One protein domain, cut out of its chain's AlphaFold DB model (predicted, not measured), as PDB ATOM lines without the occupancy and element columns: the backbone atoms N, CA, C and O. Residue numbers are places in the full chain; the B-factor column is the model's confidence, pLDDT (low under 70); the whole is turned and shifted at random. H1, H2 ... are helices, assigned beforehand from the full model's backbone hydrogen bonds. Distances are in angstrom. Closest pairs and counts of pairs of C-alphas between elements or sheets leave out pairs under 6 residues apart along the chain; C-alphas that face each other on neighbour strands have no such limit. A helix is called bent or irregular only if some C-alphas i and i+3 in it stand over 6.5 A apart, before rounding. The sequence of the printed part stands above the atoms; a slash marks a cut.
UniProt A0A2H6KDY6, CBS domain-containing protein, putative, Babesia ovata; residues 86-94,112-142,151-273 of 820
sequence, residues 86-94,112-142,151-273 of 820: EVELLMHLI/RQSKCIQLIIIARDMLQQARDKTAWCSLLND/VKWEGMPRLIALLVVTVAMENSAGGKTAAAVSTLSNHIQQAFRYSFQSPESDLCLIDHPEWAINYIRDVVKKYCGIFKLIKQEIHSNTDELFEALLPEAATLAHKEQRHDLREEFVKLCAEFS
ATOM      1  N   GLU A  86     368.854 481.727 435.851       80.81
ATOM      2  CA  GLU A  86     369.811 482.670 435.254       80.81
ATOM      3  C   GLU A  86     370.176 483.821 436.203       80.81
ATOM      4  O   GLU A  86     371.336 484.226 436.287       80.81
ATOM      5  N   VAL A  87     369.184 484.333 436.939       79.81
ATOM      6  CA  VAL A  87     369.379 485.394 437.935       79.81
ATOM      7  C   VAL A  87     370.113 484.837 439.152       79.81
ATOM      8  O   VAL A  87     370.995 485.501 439.683       79.81
ATOM      9  N   GLU A  88     369.807 483.606 439.566       82.38
ATOM     10  CA  GLU A  88     370.490 482.938 440.679       82.38
ATOM     11  C   GLU A  88     371.985 482.709 440.393       82.38
ATOM     12  O   GLU A  88     372.814 482.942 441.275       82.38
ATOM     13  N   LEU A  89     372.343 482.345 439.153       84.44
ATOM     14  CA  LEU A  89     373.736 482.205 438.710       84.44
ATOM     15  C   LEU A  89     374.507 483.530 438.810       84.44
ATOM     16  O   LEU A  89     375.575 483.577 439.420       84.44
ATOM     17  N   LEU A  90     373.958 484.614 438.252       83.56
ATOM     18  CA  LEU A  90     374.601 485.932 438.283       83.56
ATOM     19  C   LEU A  90     374.680 486.498 439.706       83.56
ATOM     20  O   LEU A  90     375.730 486.991 440.108       83.56
ATOM     21  N   MET A  91     373.614 486.376 440.501       82.81
ATOM     22  CA  MET A  91     373.612 486.827 441.898       82.81
ATOM     23  C   MET A  91     374.641 486.078 442.748       82.81
ATOM     24  O   MET A  91     375.248 486.675 443.634       82.81
ATOM     25  N   HIS A  92     374.854 484.784 442.494       83.81
ATOM     26  CA  HIS A  92     375.891 484.028 443.188       83.81
ATOM     27  C   HIS A  92     377.300 484.512 442.814       83.81
ATOM     28  O   HIS A  92     378.131 484.663 443.705       83.81
ATOM     29  N   LEU A  93     377.554 484.826 441.538       82.38
ATOM     30  CA  LEU A  93     378.832 485.402 441.097       82.38
ATOM     31  C   LEU A  93     379.092 486.789 441.714       82.38
ATOM     32  O   LEU A  93     380.210 487.041 442.161       82.38
ATOM     33  N   ILE A  94     378.064 487.643 441.822       83.62
ATOM     34  CA  ILE A  94     378.156 488.934 442.531       83.62
ATOM     35  C   ILE A  94     378.545 488.709 444.000       83.62
ATOM     36  O   ILE A  94     379.497 489.316 444.487       83.62
ATOM     37  N   ARG A 112     379.938 476.734 450.555       61.94
ATOM     38  CA  ARG A 112     379.986 477.560 449.338       61.94
ATOM     39  C   ARG A 112     380.407 476.744 448.123       61.94
ATOM     40  O   ARG A 112     379.747 476.796 447.090       61.94
ATOM     41  N   GLN A 113     381.440 475.916 448.267       64.62
ATOM     42  CA  GLN A 113     381.916 475.064 447.180       64.62
ATOM     43  C   GLN A 113     380.863 474.031 446.752       64.62
ATOM     44  O   GLN A 113     380.705 473.785 445.558       64.62
ATOM     45  N   SER A 114     380.082 473.474 447.688       66.88
ATOM     46  CA  SER A 114     378.977 472.568 447.346       66.88
ATOM     47  C   SER A 114     377.826 473.279 446.624       66.88
ATOM     48  O   SER A 114     377.314 472.739 445.641       66.88
ATOM     49  N   LYS A 115     377.461 474.503 447.036       77.19
ATOM     50  CA  LYS A 115     376.455 475.326 446.342       77.19
ATOM     51  C   LYS A 115     376.917 475.731 444.936       77.19
ATOM     52  O   LYS A 115     376.146 475.629 443.987       77.19
ATOM     53  N   CYS A 116     378.185 476.109 444.782       75.56
ATOM     54  CA  CYS A 116     378.778 476.448 443.488       75.56
ATOM     55  C   CYS A 116     378.760 475.242 442.526       75.56
ATOM     56  O   CYS A 116     378.354 475.374 441.375       75.56
ATOM     57  N   ILE A 117     379.088 474.033 443.010       76.94
ATOM     58  CA  ILE A 117     379.004 472.792 442.217       76.94
ATOM     59  C   ILE A 117     377.563 472.497 441.768       76.94
ATOM     60  O   ILE A 117     377.352 472.127 440.614       76.94
ATOM     61  N   GLN A 118     376.565 472.677 442.642       81.31
ATOM     62  CA  GLN A 118     375.152 472.507 442.272       81.31
ATOM     63  C   GLN A 118     374.726 473.496 441.179       81.31
ATOM     64  O   GLN A 118     374.078 473.107 440.209       81.31
ATOM     65  N   LEU A 119     375.143 474.758 441.295       84.19
ATOM     66  CA  LEU A 119     374.865 475.789 440.297       84.19
ATOM     67  C   LEU A 119     375.581 475.529 438.962       84.19
ATOM     68  O   LEU A 119     375.008 475.802 437.912       84.19
ATOM     69  N   ILE A 120     376.777 474.929 438.966       84.44
ATOM     70  CA  ILE A 120     377.462 474.489 437.735       84.44
ATOM     71  C   ILE A 120     376.656 473.407 437.005       84.44
ATOM     72  O   ILE A 120     376.600 473.423 435.777       84.44
ATOM     73  N   ILE A 121     376.015 472.479 437.724       84.62
ATOM     74  CA  ILE A 121     375.148 471.457 437.108       84.62
ATOM     75  C   ILE A 121     373.945 472.126 436.433       84.62
ATOM     76  O   ILE A 121     373.656 471.834 435.276       84.62
ATOM     77  N   ILE A 122     373.306 473.081 437.113       85.94
ATOM     78  CA  ILE A 122     372.181 473.845 436.555       85.94
ATOM     79  C   ILE A 122     372.625 474.630 435.311       85.94
ATOM     80  O   ILE A 122     371.992 474.533 434.260       85.94
ATOM     81  N   ALA A 123     373.749 475.349 435.390       86.25
ATOM     82  CA  ALA A 123     374.312 476.088 434.262       86.25
ATOM     83  C   ALA A 123     374.643 475.165 433.076       86.25
ATOM     84  O   ALA A 123     374.350 475.502 431.929       86.25
ATOM     85  N   ARG A 124     375.185 473.971 433.344       87.88
ATOM     86  CA  ARG A 124     375.463 472.943 432.333       87.88
ATOM     87  C   ARG A 124     374.188 472.483 431.627       87.88
ATOM     88  O   ARG A 124     374.184 472.410 430.400       87.88
ATOM     89  N   ASP A 125     373.125 472.183 432.368       87.19
ATOM     90  CA  ASP A 125     371.859 471.727 431.786       87.19
ATOM     91  C   ASP A 125     371.229 472.820 430.914       87.19
ATOM     92  O   ASP A 125     370.742 472.553 429.815       87.19
ATOM     93  N   MET A 126     371.308 474.076 431.355       87.69
ATOM     94  CA  MET A 126     370.845 475.231 430.582       87.69
ATOM     95  C   MET A 126     371.687 475.451 429.323       87.69
ATOM     96  O   MET A 126     371.136 475.703 428.249       87.69
ATOM     97  N   LEU A 127     373.011 475.314 429.429       89.12
ATOM     98  CA  LEU A 127     373.928 475.381 428.295       89.12
ATOM     99  C   LEU A 127     373.628 474.271 427.283       89.12
ATOM    100  O   LEU A 127     373.609 474.528 426.081       89.12
ATOM    101  N   GLN A 128     373.339 473.056 427.753       87.44
ATOM    102  CA  GLN A 128     372.950 471.933 426.904       87.44
ATOM    103  C   GLN A 128     371.621 472.205 426.185       87.44
ATOM    104  O   GLN A 128     371.544 472.047 424.969       87.44
ATOM    105  N   GLN A 129     370.602 472.690 426.896       86.31
ATOM    106  CA  GLN A 129     369.319 473.060 426.290       86.31
ATOM    107  C   GLN A 129     369.460 474.183 425.258       86.31
ATOM    108  O   GLN A 129     368.788 474.158 424.227       86.31
ATOM    109  N   ALA A 130     370.308 475.182 425.522       85.62
ATOM    110  CA  ALA A 130     370.591 476.243 424.564       85.62
ATOM    111  C   ALA A 130     371.318 475.687 423.335       85.62
ATOM    112  O   ALA A 130     370.898 475.958 422.215       85.62
ATOM    113  N   ARG A 131     372.341 474.847 423.536       87.50
ATOM    114  CA  ARG A 131     373.099 474.192 422.460       87.50
ATOM    115  C   ARG A 131     372.168 473.417 421.532       87.50
ATOM    116  O   ARG A 131     372.254 473.598 420.322       87.50
ATOM    117  N   ASP A 132     371.263 472.620 422.091       83.00
ATOM    118  CA  ASP A 132     370.344 471.756 421.336       83.00
ATOM    119  C   ASP A 132     369.299 472.546 420.527       83.00
ATOM    120  O   ASP A 132     368.741 472.027 419.564       83.00
ATOM    121  N   LYS A 133     369.058 473.815 420.884       81.69
ATOM    122  CA  LYS A 133     368.212 474.746 420.117       81.69
ATOM    123  C   LYS A 133     368.964 475.473 419.000       81.69
ATOM    124  O   LYS A 133     368.326 476.110 418.170       81.69
ATOM    125  N   THR A 134     370.294 475.397 418.982       80.44
ATOM    126  CA  THR A 134     371.130 476.010 417.941       80.44
ATOM    127  C   THR A 134     371.583 474.984 416.905       80.44
ATOM    128  O   THR A 134     371.542 473.776 417.129       80.44
ATOM    129  N   ALA A 135     372.143 475.472 415.798       76.38
ATOM    130  CA  ALA A 135     372.818 474.629 414.814       76.38
ATOM    131  C   ALA A 135     374.141 474.011 415.322       76.38
ATOM    132  O   ALA A 135     374.796 473.305 414.563       76.38
ATOM    133  N   TRP A 136     374.557 474.229 416.583       81.44
ATOM    134  CA  TRP A 136     375.863 473.798 417.109       81.44
ATOM    135  C   TRP A 136     376.190 472.327 416.829       81.44
ATOM    136  O   TRP A 136     377.331 472.004 416.516       81.44
ATOM    137  N   CYS A 137     375.204 471.432 416.915       76.00
ATOM    138  CA  CYS A 137     375.400 470.003 416.661       76.00
ATOM    139  C   CYS A 137     375.275 469.614 415.175       76.00
ATOM    140  O   CYS A 137     375.776 468.562 414.786       76.00
ATOM    141  N   SER A 138     374.631 470.441 414.342       68.38
ATOM    142  CA  SER A 138     374.365 470.170 412.922       68.38
ATOM    143  C   SER A 138     375.361 470.827 411.961       68.38
ATOM    144  O   SER A 138     375.313 470.538 410.772       68.38
ATOM    145  N   LEU A 139     376.305 471.637 412.457       66.44
ATOM    146  CA  LEU A 139     377.383 472.279 411.674       66.44
ATOM    147  C   LEU A 139     378.230 471.304 410.835       66.44
ATOM    148  O   LEU A 139     378.943 471.695 409.907       66.44
ATOM    149  N   LEU A 140     378.189 470.020 411.181       63.12
ATOM    150  CA  LEU A 140     378.909 468.964 410.481       63.12
ATOM    151  C   LEU A 140     378.141 468.412 409.271       63.12
ATOM    152  O   LEU A 140     378.780 467.827 408.404       63.12
ATOM    153  N   ASN A 141     376.830 468.661 409.179       59.50
ATOM    154  CA  ASN A 141     375.938 468.117 408.147       59.50
ATOM    155  C   ASN A 141     375.752 469.042 406.932       59.50
ATOM    156  O   ASN A 141     375.214 468.597 405.920       59.50
ATOM    157  N   ASP A 142     376.166 470.309 407.017       52.16
ATOM    158  CA  ASP A 142     376.020 471.259 405.911       52.16
ATOM    159  C   ASP A 142     377.104 471.029 404.843       52.16
ATOM    160  O   ASP A 142     378.308 471.051 405.134       52.16
ATOM    161  N   VAL A 151     374.120 480.355 407.972       49.72
ATOM    162  CA  VAL A 151     373.556 479.557 409.078       49.72
ATOM    163  C   VAL A 151     372.620 480.503 409.838       49.72
ATOM    164  O   VAL A 151     373.055 481.549 410.312       49.72
ATOM    165  N   LYS A 152     371.314 480.219 409.893       49.25
ATOM    166  CA  LYS A 152     370.402 480.970 410.769       49.25
ATOM    167  C   LYS A 152     370.786 480.637 412.215       49.25
ATOM    168  O   LYS A 152     370.387 479.606 412.742       49.25
ATOM    169  N   TRP A 153     371.605 481.492 412.822       61.84
ATOM    170  CA  TRP A 153     372.127 481.382 414.193       61.84
ATOM    171  C   TRP A 153     371.073 481.734 415.253       61.84
ATOM    172  O   TRP A 153     371.313 482.519 416.173       61.84
ATOM    173  N   GLU A 154     369.871 481.185 415.121       66.50
ATOM    174  CA  GLU A 154     368.789 481.440 416.065       66.50
ATOM    175  C   GLU A 154     369.159 480.852 417.440       66.50
ATOM    176  O   GLU A 154     369.566 479.697 417.551       66.50
ATOM    177  N   GLY A 155     369.107 481.676 418.491       74.81
ATOM    178  CA  GLY A 155     369.477 481.274 419.854       74.81
ATOM    179  C   GLY A 155     370.978 481.285 420.185       74.81
ATOM    180  O   GLY A 155     371.334 481.036 421.337       74.81
ATOM    181  N   MET A 156     371.863 481.628 419.239       83.50
ATOM    182  CA  MET A 156     373.310 481.710 419.495       83.50
ATOM    183  C   MET A 156     373.707 482.764 420.547       83.50
ATOM    184  O   MET A 156     374.541 482.439 421.394       83.50
ATOM    185  N   PRO A 157     373.092 483.967 420.594       87.44
ATOM    186  CA  PRO A 157     373.371 484.941 421.652       87.44
ATOM    187  C   PRO A 157     373.175 484.366 423.062       87.44
ATOM    188  O   PRO A 157     374.016 484.537 423.942       87.44
ATOM    189  N   ARG A 158     372.114 483.570 423.258       88.38
ATOM    190  CA  ARG A 158     371.847 482.889 424.530       88.38
ATOM    191  C   ARG A 158     372.897 481.824 424.848       88.38
ATOM    192  O   ARG A 158     373.308 481.706 426.000       88.38
ATOM    193  N   LEU A 159     373.340 481.057 423.848       89.50
ATOM    194  CA  LEU A 159     374.397 480.058 424.028       89.50
ATOM    195  C   LEU A 159     375.719 480.713 424.457       89.50
ATOM    196  O   LEU A 159     376.370 480.225 425.378       89.50
ATOM    197  N   ILE A 160     376.091 481.826 423.818       89.25
ATOM    198  CA  ILE A 160     377.301 482.595 424.144       89.25
ATOM    199  C   ILE A 160     377.211 483.159 425.565       89.25
ATOM    200  O   ILE A 160     378.157 483.014 426.338       89.25
ATOM    201  N   ALA A 161     376.074 483.744 425.944       89.00
ATOM    202  CA  ALA A 161     375.893 484.285 427.287       89.00
ATOM    203  C   ALA A 161     375.990 483.197 428.371       89.00
ATOM    204  O   ALA A 161     376.705 483.362 429.361       89.00
ATOM    205  N   LEU A 162     375.346 482.043 428.157       90.56
ATOM    206  CA  LEU A 162     375.444 480.897 429.066       90.56
ATOM    207  C   LEU A 162     376.858 480.308 429.110       90.56
ATOM    208  O   LEU A 162     377.288 479.864 430.173       90.56
ATOM    209  N   LEU A 163     377.601 480.324 428.000       91.69
ATOM    210  CA  LEU A 163     379.006 479.916 427.970       91.69
ATOM    211  C   LEU A 163     379.859 480.807 428.882       91.69
ATOM    212  O   LEU A 163     380.607 480.277 429.705       91.69
ATOM    213  N   VAL A 164     379.726 482.133 428.771       90.62
ATOM    214  CA  VAL A 164     380.464 483.096 429.609       90.62
ATOM    215  C   VAL A 164     380.167 482.857 431.090       90.62
ATOM    216  O   VAL A 164     381.095 482.698 431.883       90.62
ATOM    217  N   VAL A 165     378.885 482.746 431.454       89.50
ATOM    218  CA  VAL A 165     378.459 482.512 432.844       89.50
ATOM    219  C   VAL A 165     378.949 481.158 433.364       89.50
ATOM    220  O   VAL A 165     379.470 481.079 434.472       89.50
ATOM    221  N   THR A 166     378.847 480.090 432.566       89.06
ATOM    222  CA  THR A 166     379.292 478.748 432.982       89.06
ATOM    223  C   THR A 166     380.802 478.712 433.208       89.06
ATOM    224  O   THR A 166     381.258 478.157 434.204       89.06
ATOM    225  N   VAL A 167     381.593 479.341 432.333       87.94
ATOM    226  CA  VAL A 167     383.056 479.412 432.497       87.94
ATOM    227  C   VAL A 167     383.443 480.269 433.705       87.94
ATOM    228  O   VAL A 167     384.367 479.910 434.434       87.94
ATOM    229  N   ALA A 168     382.730 481.366 433.967       86.38
ATOM    230  CA  ALA A 168     382.938 482.168 435.170       86.38
ATOM    231  C   ALA A 168     382.679 481.355 436.451       86.38
ATOM    232  O   ALA A 168     383.512 481.356 437.356       86.38
ATOM    233  N   MET A 169     381.586 480.588 436.479       85.06
ATOM    234  CA  MET A 169     381.244 479.676 437.578       85.06
ATOM    235  C   MET A 169     382.289 478.567 437.779       85.06
ATOM    236  O   MET A 169     382.644 478.210 438.902       85.06
ATOM    237  N   GLU A 170     382.826 478.011 436.691       85.19
ATOM    238  CA  GLU A 170     383.918 477.035 436.769       85.19
ATOM    239  C   GLU A 170     385.185 477.646 437.370       85.19
ATOM    240  O   GLU A 170     385.859 476.999 438.176       85.19
ATOM    241  N   ASN A 171     385.505 478.890 437.006       82.94
ATOM    242  CA  ASN A 171     386.657 479.604 437.543       82.94
ATOM    243  C   ASN A 171     386.486 479.903 439.040       82.94
ATOM    244  O   ASN A 171     387.429 479.672 439.800       82.94
ATOM    245  N   SER A 172     385.293 480.314 439.488       76.38
ATOM    246  CA  SER A 172     385.007 480.521 440.918       76.38
ATOM    247  C   SER A 172     385.079 479.221 441.729       76.38
ATOM    248  O   SER A 172     385.517 479.233 442.874       76.38
ATOM    249  N   ALA A 173     384.760 478.068 441.129       74.25
ATOM    250  CA  ALA A 173     384.911 476.752 441.762       74.25
ATOM    251  C   ALA A 173     386.361 476.206 441.775       74.25
ATOM    252  O   ALA A 173     386.598 475.061 442.183       74.25
ATOM    253  N   GLY A 174     387.346 476.993 441.328       68.00
ATOM    254  CA  GLY A 174     388.759 476.601 441.266       68.00
ATOM    255  C   GLY A 174     389.151 475.841 439.993       68.00
ATOM    256  O   GLY A 174     390.164 475.142 439.988       68.00
ATOM    257  N   GLY A 175     388.350 475.928 438.925       64.75
ATOM    258  CA  GLY A 175     388.696 475.486 437.568       64.75
ATOM    259  C   GLY A 175     388.808 473.972 437.353       64.75
ATOM    260  O   GLY A 175     389.254 473.546 436.286       64.75
ATOM    261  N   LYS A 176     388.434 473.152 438.344       63.28
ATOM    262  CA  LYS A 176     388.565 471.681 438.297       63.28
ATOM    263  C   LYS A 176     387.520 471.005 437.408       63.28
ATOM    264  O   LYS A 176     387.758 469.909 436.908       63.28
ATOM    265  N   THR A 177     386.371 471.641 437.215       65.56
ATOM    266  CA  THR A 177     385.287 471.174 436.345       65.56
ATOM    267  C   THR A 177     385.355 471.880 434.996       65.56
ATOM    268  O   THR A 177     385.473 473.099 434.951       65.56
ATOM    269  N   ALA A 178     385.268 471.113 433.906       80.00
ATOM    270  CA  ALA A 178     385.213 471.612 432.528       80.00
ATOM    271  C   ALA A 178     383.867 471.233 431.879       80.00
ATOM    272  O   ALA A 178     383.812 470.600 430.821       80.00
ATOM    273  N   ALA A 179     382.772 471.561 432.565       83.81
ATOM    274  CA  ALA A 179     381.404 471.288 432.147       83.81
ATOM    275  C   ALA A 179     381.043 472.012 430.839       83.81
ATOM    276  O   ALA A 179     380.431 471.391 429.968       83.81
ATOM    277  N   ALA A 180     381.469 473.264 430.650       86.62
ATOM    278  CA  ALA A 180     381.240 474.023 429.421       86.62
ATOM    279  C   ALA A 180     381.909 473.349 428.211       86.62
ATOM    280  O   ALA A 180     381.264 473.074 427.198       86.62
ATOM    281  N   VAL A 181     383.195 473.006 428.346       88.94
ATOM    282  CA  VAL A 181     383.974 472.339 427.291       88.94
ATOM    283  C   VAL A 181     383.402 470.961 426.975       88.94
ATOM    284  O   VAL A 181     383.200 470.646 425.802       88.94
ATOM    285  N   SER A 182     383.103 470.148 427.994       87.19
ATOM    286  CA  SER A 182     382.504 468.824 427.791       87.19
ATOM    287  C   SER A 182     381.156 468.936 427.080       87.19
ATOM    288  O   SER A 182     380.930 468.264 426.081       87.19
ATOM    289  N   THR A 183     380.283 469.849 427.503       87.88
ATOM    290  CA  THR A 183     378.957 470.015 426.886       87.88
ATOM    291  C   THR A 183     379.053 470.410 425.414       87.88
ATOM    292  O   THR A 183     378.300 469.892 424.590       87.88
ATOM    293  N   LEU A 184     380.003 471.272 425.052       89.62
ATOM    294  CA  LEU A 184     380.158 471.756 423.678       89.62
ATOM    295  C   LEU A 184     381.008 470.849 422.771       89.62
ATOM    296  O   LEU A 184     381.014 471.068 421.560       89.62
ATOM    297  N   SER A 185     381.704 469.847 423.316       91.31
ATOM    298  CA  SER A 185     382.515 468.885 422.544       91.31
ATOM    299  C   SER A 185     381.966 467.452 422.540       91.31
ATOM    300  O   SER A 185     382.306 466.678 421.646       91.31
ATOM    301  N   ASN A 186     381.088 467.089 423.484       88.94
ATOM    302  CA  ASN A 186     380.589 465.718 423.640       88.94
ATOM    303  C   ASN A 186     379.907 465.171 422.379       88.94
ATOM    304  O   ASN A 186     380.066 463.992 422.087       88.94
ATOM    305  N   HIS A 187     379.164 465.987 421.622       86.75
ATOM    306  CA  HIS A 187     378.501 465.510 420.401       86.75
ATOM    307  C   HIS A 187     379.520 465.105 419.328       86.75
ATOM    308  O   HIS A 187     379.328 464.088 418.669       86.75
ATOM    309  N   ILE A 188     380.638 465.835 419.213       90.94
ATOM    310  CA  ILE A 188     381.749 465.501 418.305       90.94
ATOM    311  C   ILE A 188     382.375 464.176 418.731       90.94
ATOM    312  O   ILE A 188     382.555 463.295 417.894       90.94
ATOM    313  N   GLN A 189     382.681 464.020 420.021       89.75
ATOM    314  CA  GLN A 189     383.298 462.802 420.553       89.75
ATOM    315  C   GLN A 189     382.373 461.588 420.408       89.75
ATOM    316  O   GLN A 189     382.821 460.519 420.008       89.75
ATOM    317  N   GLN A 190     381.077 461.738 420.687       88.88
ATOM    318  CA  GLN A 190     380.095 460.666 420.523       88.88
ATOM    319  C   GLN A 190     379.933 460.270 419.053       88.88
ATOM    320  O   GLN A 190     379.993 459.081 418.746       88.88
ATOM    321  N   ALA A 191     379.802 461.244 418.147       88.00
ATOM    322  CA  ALA A 191     379.731 460.985 416.711       88.00
ATOM    323  C   ALA A 191     381.010 460.310 416.192       88.00
ATOM    324  O   ALA A 191     380.935 459.357 415.417       88.00
ATOM    325  N   PHE A 192     382.178 460.751 416.665       90.38
ATOM    326  CA  PHE A 192     383.471 460.158 416.339       90.38
ATOM    327  C   PHE A 192     383.571 458.702 416.807       90.38
ATOM    328  O   PHE A 192     383.885 457.817 416.012       90.38
ATOM    329  N   ARG A 193     383.258 458.427 418.079       90.38
ATOM    330  CA  ARG A 193     383.293 457.069 418.646       90.38
ATOM    331  C   ARG A 193     382.304 456.147 417.944       90.38
ATOM    332  O   ARG A 193     382.668 455.035 417.580       90.38
ATOM    333  N   TYR A 194     381.083 456.616 417.695       88.12
ATOM    334  CA  TYR A 194     380.094 455.844 416.951       88.12
ATOM    335  C   TYR A 194     380.589 455.522 415.534       88.12
ATOM    336  O   TYR A 194     380.576 454.367 415.134       88.12
ATOM    337  N   SER A 195     381.100 456.513 414.803       86.81
ATOM    338  CA  SER A 195     381.484 456.326 413.399       86.81
ATOM    339  C   SER A 195     382.761 455.497 413.234       86.81
ATOM    340  O   SER A 195     382.819 454.646 412.354       86.81
ATOM    341  N   PHE A 196     383.781 455.700 414.072       87.81
ATOM    342  CA  PHE A 196     385.129 455.162 413.825       87.81
ATOM    343  C   PHE A 196     385.611 454.131 414.855       87.81
ATOM    344  O   PHE A 196     386.653 453.502 414.656       87.81
ATOM    345  N   GLN A 197     384.889 453.953 415.966       84.50
ATOM    346  CA  GLN A 197     385.236 452.977 417.007       84.50
ATOM    347  C   GLN A 197     384.145 451.923 417.234       84.50
ATOM    348  O   GLN A 197     384.458 450.852 417.755       84.50
ATOM    349  N   SER A 198     382.890 452.196 416.854       81.44
ATOM    350  CA  SER A 198     381.811 451.220 416.994       81.44
ATOM    351  C   SER A 198     381.974 450.082 415.985       81.44
ATOM    352  O   SER A 198     382.102 450.352 414.790       81.44
ATOM    353  N   PRO A 199     381.884 448.813 416.416       73.19
ATOM    354  CA  PRO A 199     381.900 447.674 415.504       73.19
ATOM    355  C   PRO A 199     380.700 447.649 414.543       73.19
ATOM    356  O   PRO A 199     380.749 446.923 413.556       73.19
ATOM    357  N   GLU A 200     379.642 448.411 414.832       78.88
ATOM    358  CA  GLU A 200     378.416 448.495 414.025       78.88
ATOM    359  C   GLU A 200     378.508 449.499 412.867       78.88
ATOM    360  O   GLU A 200     377.590 449.579 412.053       78.88
ATOM    361  N   SER A 201     379.575 450.300 412.812       81.81
ATOM    362  CA  SER A 201     379.759 451.323 411.785       81.81
ATOM    363  C   SER A 201     380.618 450.810 410.634       81.81
ATOM    364  O   SER A 201     381.723 450.309 410.853       81.81
ATOM    365  N   ASP A 202     380.164 451.060 409.405       80.88
ATOM    366  CA  ASP A 202     380.912 450.757 408.177       80.88
ATOM    367  C   ASP A 202     382.226 451.555 408.070       80.88
ATOM    368  O   ASP A 202     383.129 451.179 407.327       80.88
ATOM    369  N   LEU A 203     382.357 452.649 408.831       82.62
ATOM    370  CA  LEU A 203     383.551 453.500 408.871       82.62
ATOM    371  C   LEU A 203     384.577 453.068 409.935       82.62
ATOM    372  O   LEU A 203     385.648 453.668 410.028       82.62
ATOM    373  N   CYS A 204     384.294 452.029 410.732       80.75
ATOM    374  CA  CYS A 204     385.243 451.470 411.700       80.75
ATOM    375  C   CYS A 204     386.275 450.561 411.002       80.75
ATOM    376  O   CYS A 204     386.365 449.356 411.255       80.75
ATOM    377  N   LEU A 205     387.068 451.164 410.118       78.88
ATOM    378  CA  LEU A 205     388.079 450.504 409.301       78.88
ATOM    379  C   LEU A 205     389.474 450.628 409.928       78.88
ATOM    380  O   LEU A 205     389.859 451.677 410.444       78.88
ATOM    381  N   ILE A 206     390.239 449.535 409.903       77.25
ATOM    382  CA  ILE A 206     391.611 449.482 410.453       77.25
ATOM    383  C   ILE A 206     392.648 449.871 409.396       77.25
ATOM    384  O   ILE A 206     393.725 450.354 409.734       77.25
ATOM    385  N   ASP A 207     392.317 449.659 408.130       82.12
ATOM    386  CA  ASP A 207     393.090 450.010 406.944       82.12
ATOM    387  C   ASP A 207     392.968 451.486 406.549       82.12
ATOM    388  O   ASP A 207     393.871 451.997 405.896       82.12
ATOM    389  N   HIS A 208     391.926 452.180 407.022       87.00
ATOM    390  CA  HIS A 208     391.719 453.614 406.793       87.00
ATOM    391  C   HIS A 208     391.609 454.453 408.084       87.00
ATOM    392  O   HIS A 208     390.642 455.202 408.276       87.00
ATOM    393  N   PRO A 209     392.579 454.362 409.016       89.31
ATOM    394  CA  PRO A 209     392.533 455.110 410.271       89.31
ATOM    395  C   PRO A 209     392.659 456.630 410.055       89.31
ATOM    396  O   PRO A 209     392.249 457.414 410.912       89.31
ATOM    397  N   GLU A 210     393.188 457.074 408.911       93.25
ATOM    398  CA  GLU A 210     393.315 458.482 408.543       93.25
ATOM    399  C   GLU A 210     391.967 459.192 408.374       93.25
ATOM    400  O   GLU A 210     391.891 460.399 408.607       93.25
ATOM    401  N   TRP A 211     390.889 458.479 408.022       93.25
ATOM    402  CA  TRP A 211     389.555 459.079 407.871       93.25
ATOM    403  C   TRP A 211     389.034 459.645 409.191       93.25
ATOM    404  O   TRP A 211     388.507 460.756 409.224       93.25
ATOM    405  N   ALA A 212     389.262 458.921 410.287       91.94
ATOM    406  CA  ALA A 212     388.889 459.359 411.624       91.94
ATOM    407  C   ALA A 212     389.627 460.657 412.006       91.94
ATOM    408  O   ALA A 212     389.025 461.611 412.503       91.94
ATOM    409  N   ILE A 213     390.929 460.728 411.723       95.12
ATOM    410  CA  ILE A 213     391.741 461.908 412.041       95.12
ATOM    411  C   ILE A 213     391.353 463.105 411.165       95.12
ATOM    412  O   ILE A 213     391.225 464.225 411.663       95.12
ATOM    413  N   ASN A 214     391.109 462.869 409.873       93.88
ATOM    414  CA  ASN A 214     390.650 463.895 408.942       93.88
ATOM    415  C   ASN A 214     389.287 464.466 409.350       93.88
ATOM    416  O   ASN A 214     389.120 465.681 409.322       93.88
ATOM    417  N   TYR A 215     388.360 463.631 409.833       92.38
ATOM    418  CA  TYR A 215     387.093 464.103 410.390       92.38
ATOM    419  C   TYR A 215     387.313 465.113 411.528       92.38
ATOM    420  O   TYR A 215     386.750 466.207 411.495       92.38
ATOM    421  N   ILE A 216     388.180 464.807 412.502       93.88
ATOM    422  CA  ILE A 216     388.485 465.745 413.598       93.88
ATOM    423  C   ILE A 216     389.163 467.015 413.073       93.88
ATOM    424  O   ILE A 216     388.839 468.113 413.524       93.88
ATOM    425  N   ARG A 217     390.068 466.904 412.097       93.56
ATOM    426  CA  ARG A 217     390.705 468.068 411.464       93.56
ATOM    427  C   ARG A 217     389.671 468.993 410.826       93.56
ATOM    428  O   ARG A 217     389.752 470.212 410.990       93.56
ATOM    429  N   ASP A 218     388.701 468.434 410.117       89.44
ATOM    430  CA  ASP A 218     387.688 469.213 409.411       89.44
ATOM    431  C   ASP A 218     386.692 469.842 410.403       89.44
ATOM    432  O   ASP A 218     386.320 471.008 410.252       89.44
ATOM    433  N   VAL A 219     386.371 469.141 411.499       89.75
ATOM    434  CA  VAL A 219     385.660 469.703 412.662       89.75
ATOM    435  C   VAL A 219     386.421 470.910 413.223       89.75
ATOM    436  O   VAL A 219     385.855 471.998 413.340       89.75
ATOM    437  N   VAL A 220     387.709 470.756 413.537       90.94
ATOM    438  CA  VAL A 220     388.560 471.824 414.093       90.94
ATOM    439  C   VAL A 220     388.563 473.059 413.187       90.94
ATOM    440  O   VAL A 220     388.368 474.177 413.671       90.94
ATOM    441  N   LYS A 221     388.698 472.872 411.868       87.88
ATOM    442  CA  LYS A 221     388.641 473.967 410.885       87.88
ATOM    443  C   LYS A 221     387.295 474.695 410.898       87.88
ATOM    444  O   LYS A 221     387.281 475.926 410.928       87.88
ATOM    445  N   LYS A 222     386.173 473.965 410.921       84.75
ATOM    446  CA  LYS A 222     384.820 474.553 410.968       84.75
ATOM    447  C   LYS A 222     384.597 475.362 412.255       84.75
ATOM    448  O   LYS A 222     384.172 476.516 412.191       84.75
ATOM    449  N   TYR A 223     384.948 474.811 413.419       86.94
ATOM    450  CA  TYR A 223     384.776 475.504 414.704       86.94
ATOM    451  C   TYR A 223     385.743 476.676 414.906       86.94
ATOM    452  O   TYR A 223     385.389 477.631 415.595       86.94
ATOM    453  N   CYS A 224     386.911 476.682 414.255       84.69
ATOM    454  CA  CYS A 224     387.823 477.829 414.273       84.69
ATOM    455  C   CYS A 224     387.152 479.121 413.778       84.69
ATOM    456  O   CYS A 224     387.276 480.170 414.417       84.69
ATOM    457  N   GLY A 225     386.380 479.050 412.688       80.56
ATOM    458  CA  GLY A 225     385.600 480.192 412.199       80.56
ATOM    459  C   GLY A 225     384.567 480.676 413.221       80.56
ATOM    460  O   GLY A 225     384.432 481.874 413.458       80.56
ATOM    461  N   ILE A 226     383.903 479.743 413.898       84.06
ATOM    462  CA  ILE A 226     382.857 480.034 414.885       84.06
ATOM    463  C   ILE A 226     383.441 480.677 416.135       84.06
ATOM    464  O   ILE A 226     382.884 481.646 416.645       84.06
ATOM    465  N   PHE A 227     384.586 480.198 416.619       87.62
ATOM    466  CA  PHE A 227     385.255 480.835 417.745       87.62
ATOM    467  C   PHE A 227     385.620 482.285 417.411       87.62
ATOM    468  O   PHE A 227     385.394 483.169 418.234       87.62
ATOM    469  N   LYS A 228     386.077 482.592 416.191       84.81
ATOM    470  CA  LYS A 228     386.314 483.993 415.792       84.81
ATOM    471  C   LYS A 228     385.042 484.848 415.876       84.81
ATOM    472  O   LYS A 228     385.125 485.968 416.375       84.81
ATOM    473  N   LEU A 229     383.887 484.312 415.477       83.44
ATOM    474  CA  LEU A 229     382.593 485.000 415.601       83.44
ATOM    475  C   LEU A 229     382.182 485.194 417.066       83.44
ATOM    476  O   LEU A 229     381.868 486.308 417.460       83.44
ATOM    477  N   ILE A 230     382.274 484.153 417.903       86.06
ATOM    478  CA  ILE A 230     381.985 484.250 419.348       86.06
ATOM    479  C   ILE A 230     382.835 485.346 419.995       86.06
ATOM    480  O   ILE A 230     382.341 486.104 420.824       86.06
ATOM    481  N   LYS A 231     384.107 485.467 419.590       85.94
ATOM    482  CA  LYS A 231     384.972 486.554 420.053       85.94
ATOM    483  C   LYS A 231     384.363 487.910 419.730       85.94
ATOM    484  O   LYS A 231     384.258 488.744 420.619       85.94
ATOM    485  N   GLN A 232     384.007 488.132 418.469       85.44
ATOM    486  CA  GLN A 232     383.462 489.405 418.004       85.44
ATOM    487  C   GLN A 232     382.161 489.743 418.738       85.44
ATOM    488  O   GLN A 232     382.046 490.836 419.279       85.44
ATOM    489  N   GLU A 233     381.252 488.776 418.869       84.56
ATOM    490  CA  GLU A 233     379.972 488.948 419.566       84.56
ATOM    491  C   GLU A 233     380.140 489.366 421.033       84.56
ATOM    492  O   GLU A 233     379.499 490.316 421.479       84.56
ATOM    493  N   ILE A 234     381.056 488.730 421.777       86.56
ATOM    494  CA  ILE A 234     381.319 489.079 423.186       86.56
ATOM    495  C   ILE A 234     381.824 490.527 423.328       86.56
ATOM    496  O   ILE A 234     381.478 491.205 424.296       86.56
ATOM    497  N   HIS A 235     382.614 491.020 422.365       83.75
ATOM    498  CA  HIS A 235     383.192 492.369 422.419       83.75
ATOM    499  C   HIS A 235     382.256 493.458 421.873       83.75
ATOM    500  O   HIS A 235     382.381 494.609 422.285       83.75
ATOM    501  N   SER A 236     381.370 493.131 420.929       83.31
ATOM    502  CA  SER A 236     380.564 494.123 420.203       83.31
ATOM    503  C   SER A 236     379.106 494.203 420.658       83.31
ATOM    504  O   SER A 236     378.543 495.292 420.613       83.31
ATOM    505  N   ASN A 237     378.512 493.100 421.132       84.69
ATOM    506  CA  ASN A 237     377.062 492.980 421.343       84.69
ATOM    507  C   ASN A 237     376.701 492.518 422.767       84.69
ATOM    508  O   ASN A 237     375.738 491.782 422.979       84.69
ATOM    509  N   THR A 238     377.467 492.944 423.774       84.81
ATOM    510  CA  THR A 238     377.324 492.497 425.175       84.81
ATOM    511  C   THR A 238     375.915 492.716 425.738       84.81
ATOM    512  O   THR A 238     375.424 491.900 426.516       84.81
ATOM    513  N   ASP A 239     375.239 493.778 425.300       83.50
ATOM    514  CA  ASP A 239     373.863 494.079 425.693       83.50
ATOM    515  C   ASP A 239     372.854 493.090 425.113       83.50
ATOM    516  O   ASP A 239     371.999 492.586 425.836       83.50
ATOM    517  N   GLU A 240     372.979 492.746 423.833       84.31
ATOM    518  CA  GLU A 240     372.106 491.757 423.195       84.31
ATOM    519  C   GLU A 240     372.312 490.360 423.797       84.31
ATOM    520  O   GLU A 240     371.353 489.606 423.972       84.31
ATOM    521  N   LEU A 241     373.547 490.030 424.191       86.12
ATOM    522  CA  LEU A 241     373.867 488.796 424.912       86.12
ATOM    523  C   LEU A 241     373.198 488.749 426.295       86.12
ATOM    524  O   LEU A 241     372.654 487.711 426.675       86.12
ATOM    525  N   PHE A 242     373.204 489.863 427.033       86.38
ATOM    526  CA  PHE A 242     372.540 489.958 428.334       86.38
ATOM    527  C   PHE A 242     371.019 489.806 428.214       86.38
ATOM    528  O   PHE A 242     370.402 489.054 428.969       86.38
ATOM    529  N   GLU A 243     370.413 490.469 427.228       84.38
ATOM    530  CA  GLU A 243     368.978 490.347 426.957       84.38
ATOM    531  C   GLU A 243     368.595 488.927 426.519       84.38
ATOM    532  O   GLU A 243     367.545 488.421 426.907       84.38
ATOM    533  N   ALA A 244     369.460 488.239 425.770       84.88
ATOM    534  CA  ALA A 244     369.239 486.851 425.373       84.88
ATOM    535  C   ALA A 244     369.407 485.842 426.527       84.88
ATOM    536  O   ALA A 244     368.851 484.739 426.463       84.88
ATOM    537  N   LEU A 245     370.178 486.194 427.563       84.25
ATOM    538  CA  LEU A 245     370.349 485.383 428.767       84.25
ATOM    539  C   LEU A 245     369.063 485.368 429.601       84.25
ATOM    540  O   LEU A 245     368.614 484.298 430.002       84.25
ATOM    541  N   LEU A 246     368.459 486.534 429.849       81.56
ATOM    542  CA  LEU A 246     367.309 486.661 430.745       81.56
ATOM    543  C   LEU A 246     365.977 486.368 430.024       81.56
ATOM    544  O   LEU A 246     365.614 487.078 429.090       81.56
ATOM    545  N   PRO A 247     365.176 485.380 430.469       68.88
ATOM    546  CA  PRO A 247     363.838 485.180 429.913       68.88
ATOM    547  C   PRO A 247     362.917 486.385 430.192       68.88
ATOM    548  O   PRO A 247     363.047 487.047 431.220       68.88
ATOM    549  N   GLU A 248     361.916 486.629 429.333       61.28
ATOM    550  CA  GLU A 248     360.941 487.736 429.483       61.28
ATOM    551  C   GLU A 248     360.210 487.744 430.845       61.28
ATOM    552  O   GLU A 248     359.799 488.786 431.355       61.28
ATOM    553  N   ALA A 249     360.077 486.580 431.485       52.19
ATOM    554  CA  ALA A 249     359.516 486.462 432.830       52.19
ATOM    555  C   ALA A 249     360.442 487.034 433.929       52.19
ATOM    556  O   ALA A 249     359.965 487.523 434.954       52.19
ATOM    557  N   ALA A 250     361.762 487.011 433.718       57.00
ATOM    558  CA  ALA A 250     362.774 487.506 434.653       57.00
ATOM    559  C   ALA A 250     362.927 489.031 434.597       57.00
ATOM    560  O   ALA A 250     363.134 489.680 435.626       57.00
ATOM    561  N   THR A 251     362.750 489.617 433.410       58.59
ATOM    562  CA  THR A 251     362.814 491.070 433.198       58.59
ATOM    563  C   THR A 251     361.682 491.833 433.897       58.59
ATOM    564  O   THR A 251     361.847 493.019 434.193       58.59
ATOM    565  N   LEU A 252     360.571 491.163 434.230       56.03
ATOM    566  CA  LEU A 252     359.464 491.715 435.023       56.03
ATOM    567  C   LEU A 252     359.641 491.527 436.541       56.03
ATOM    568  O   LEU A 252     359.249 492.411 437.304       56.03
ATOM    569  N   ALA A 253     360.234 490.414 436.984       55.72
ATOM    570  CA  ALA A 253     360.347 490.058 438.403       55.72
ATOM    571  C   ALA A 253     361.495 490.770 439.151       55.72
ATOM    572  O   ALA A 253     361.370 491.025 440.348       55.72
ATOM    573  N   HIS A 254     362.580 491.139 438.457       63.53
ATOM    574  CA  HIS A 254     363.808 491.697 439.060       63.53
ATOM    575  C   HIS A 254     364.181 493.088 438.523       63.53
ATOM    576  O   HIS A 254     365.354 493.434 438.386       63.53
ATOM    577  N   LYS A 255     363.172 493.912 438.214       62.97
ATOM    578  CA  LYS A 255     363.339 495.217 437.548       62.97
ATOM    579  C   LYS A 255     364.325 496.166 438.249       62.97
ATOM    580  O   LYS A 255     365.010 496.918 437.568       62.97
ATOM    581  N   GLU A 256     364.407 496.106 439.578       66.00
ATOM    582  CA  GLU A 256     365.293 496.945 440.404       66.00
ATOM    583  C   GLU A 256     366.757 496.463 440.414       66.00
ATOM    584  O   GLU A 256     367.655 497.285 440.512       66.00
ATOM    585  N   GLN A 257     367.013 495.158 440.247       71.62
ATOM    586  CA  GLN A 257     368.359 494.547 440.297       71.62
ATOM    587  C   GLN A 257     369.001 494.391 438.909       71.62
ATOM    588  O   GLN A 257     370.148 493.976 438.774       71.62
ATOM    589  N   ARG A 258     368.254 494.705 437.846       77.06
ATOM    590  CA  ARG A 258     368.672 494.491 436.455       77.06
ATOM    591  C   ARG A 258     369.924 495.281 436.071       77.06
ATOM    592  O   ARG A 258     370.702 494.795 435.258       77.06
ATOM    593  N   HIS A 259     370.099 496.478 436.630       79.31
ATOM    594  CA  HIS A 259     371.280 497.301 436.371       79.31
ATOM    595  C   HIS A 259     372.546 496.623 436.906       79.31
ATOM    596  O   HIS A 259     373.496 496.432 436.151       79.31
ATOM    597  N   ASP A 260     372.506 496.158 438.155       80.94
ATOM    598  CA  ASP A 260     373.636 495.498 438.819       80.94
ATOM    599  C   ASP A 260     373.983 494.158 438.147       80.94
ATOM    600  O   ASP A 260     375.148 493.861 437.890       80.94
ATOM    601  N   LEU A 261     372.964 493.376 437.764       82.81
ATOM    602  CA  LEU A 261     373.139 492.127 437.009       82.81
ATOM    603  C   LEU A 261     373.772 492.358 435.630       82.81
ATOM    604  O   LEU A 261     374.592 491.552 435.186       82.81
ATOM    605  N   ARG A 262     373.391 493.445 434.946       84.75
ATOM    606  CA  ARG A 262     373.964 493.817 433.646       84.75
ATOM    607  C   ARG A 262     375.413 494.253 433.796       84.75
ATOM    608  O   ARG A 262     376.249 493.805 433.019       84.75
ATOM    609  N   GLU A 263     375.721 495.088 434.785       85.56
ATOM    610  CA  GLU A 263     377.102 495.489 435.059       85.56
ATOM    611  C   GLU A 263     377.993 494.286 435.367       85.56
ATOM    612  O   GLU A 263     379.103 494.204 434.839       85.56
ATOM    613  N   GLU A 264     377.514 493.331 436.171       86.75
ATOM    614  CA  GLU A 264     378.280 492.116 436.440       86.75
ATOM    615  C   GLU A 264     378.481 491.293 435.166       86.75
ATOM    616  O   GLU A 264     379.604 490.900 434.866       86.75
ATOM    617  N   PHE A 265     377.440 491.081 434.357       87.75
ATOM    618  CA  PHE A 265     377.582 490.342 433.102       87.75
ATOM    619  C   PHE A 265     378.574 491.001 432.129       87.75
ATOM    620  O   PHE A 265     379.366 490.305 431.489       87.75
ATOM    621  N   VAL A 266     378.594 492.336 432.052       87.56
ATOM    622  CA  VAL A 266     379.582 493.086 431.258       87.56
ATOM    623  C   VAL A 266     381.003 492.849 431.780       87.56
ATOM    624  O   VAL A 266     381.908 492.601 430.981       87.56
ATOM    625  N   LYS A 267     381.212 492.851 433.106       87.69
ATOM    626  CA  LYS A 267     382.513 492.509 433.713       87.69
ATOM    627  C   LYS A 267     382.925 491.074 433.386       87.69
ATOM    628  O   LYS A 267     384.061 490.852 432.973       87.69
ATOM    629  N   LEU A 268     382.003 490.114 433.481       88.50
ATOM    630  CA  LEU A 268     382.262 488.713 433.133       88.50
ATOM    631  C   LEU A 268     382.656 488.545 431.660       88.50
ATOM    632  O   LEU A 268     383.575 487.788 431.355       88.50
ATOM    633  N   CYS A 269     382.007 489.271 430.746       87.62
ATOM    634  CA  CYS A 269     382.373 489.270 429.328       87.62
ATOM    635  C   CYS A 269     383.783 489.831 429.093       87.62
ATOM    636  O   CYS A 269     384.521 489.286 428.274       87.62
ATOM    637  N   ALA A 270     384.178 490.874 429.831       85.44
ATOM    638  CA  ALA A 270     385.527 491.438 429.761       85.44
ATOM    639  C   ALA A 270     386.603 490.497 430.340       85.44
ATOM    640  O   ALA A 270     387.731 490.465 429.850       85.44
ATOM    641  N   GLU A 271     386.261 489.710 431.362       86.00
ATOM    642  CA  GLU A 271     387.160 488.746 432.011       86.00
ATOM    643  C   GLU A 271     387.226 487.388 431.291       86.00
ATOM    644  O   GLU A 271     388.115 486.571 431.558       86.00
ATOM    645  N   PHE A 272     386.300 487.123 430.369       85.94
ATOM    646  CA  PHE A 272     386.224 485.859 429.652       85.94
ATOM    647  C   PHE A 272     387.455 485.637 428.759       85.94
ATOM    648  O   PHE A 272     387.586 486.171 427.655       85.94
ATOM    649  N   SER A 273     388.356 484.759 429.209       82.25
ATOM    650  CA  SER A 273     389.489 484.312 428.400       82.25
ATOM    651  C   SER A 273     389.046 483.259 427.387       82.25
ATOM    652  O   SER A 273     389.104 482.050 427.631       82.25
TER     653      SER A 273
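This is residues 86 to 94, 112 to 142 and 151 to 273 of the 820 residues of the protein "CBS domain-containing protein, putative" of Babesia ovata (UniProt A0A2H6KDY6). A cluster of helices gathers round H3, with H2 alongside it and H1, H6 and H8 packed on it at steeper angles, while H4 and H5 run out from this body and back as a long two-helix arm that makes the longest axis. H7 lies at the far side of the body and touches no helix. The printed part has 163 residues with eight named helices, H1 to H8 in chain order, and no named strand: all helix. It is only just compact, close to loose, with a radius of gyration of the C-alphas of 18.1 A and an elongated outline spanning 63 by 36 by 27 A.

H1, residues 86 to 94, begins with C-alpha 86 at (369.811, 482.670, 435.254). H2, residues 112 to 133, is 31.6 A long, and H3, residues 156 to 172, is 24.4 A. H4, residues 179 to 197, is 24.1 A long and irregular: C-alphas 184 and 187 are 7.2 A apart, with a kink of 44 degrees near residue 186. H5, residues 209 to 236, is the longest helix at 42.0 A, beginning with C-alpha 209 at (392.533, 455.110, 410.271). H6 is residues 238 to 245 and H7 is residues 248 to 253. H8, residues 258 to 271, is 19.9 A long and ends with C-alpha 271 at (387.160, 488.746, 432.011).

H3 is the hub, touching six helices, and the helix packing is mostly crossed, with 2 of 10 touching pairs at a shallow tilt. H2 and H3 touch at a shallow tilt of 19 degrees, opposite ways; their closest C-alphas, of Ala 130 and Leu 159, are 5.4 A apart. H6 touches H3 at residues 157 to 162 alone, about perpendicular at 89 degrees, with the C-alphas of Arg 158 and Ala 244 closest at 4.8 A. H8 touches H3 about perpendicular at 76 degrees, closest at the C-alphas of Val 164 and Cys 269, 6.5 A. H1 touches H8, closest at the C-alphas of Leu 90 and Leu 261, 6.5 A. H4 and H5 form a helical hairpin and only just touch, with 3 pairs of C-alphas within 8 A, the closest those of Phe 196 and Ala 212 at 6.0 A. Every O i to N i+4 pair is within hydrogen-bond range in H1, H2, H3, H6 and H8; the counts are 13 of 15 in H4, 21 of 24 in H5 and 0 of 2 in H7, where 1 of 3 O i to N i+3 pairs is.

The two C-alphas farthest apart, of Asp 207 and Glu 256, are 64.0 A apart. Residues 95 to 111 and 143 to 150 are not printed, with C-alpha gaps of 13.4 A and 9.2 A. The link from H4 to H5 is long. Confidence is under 70 in 26 residues, among them 247 to 256.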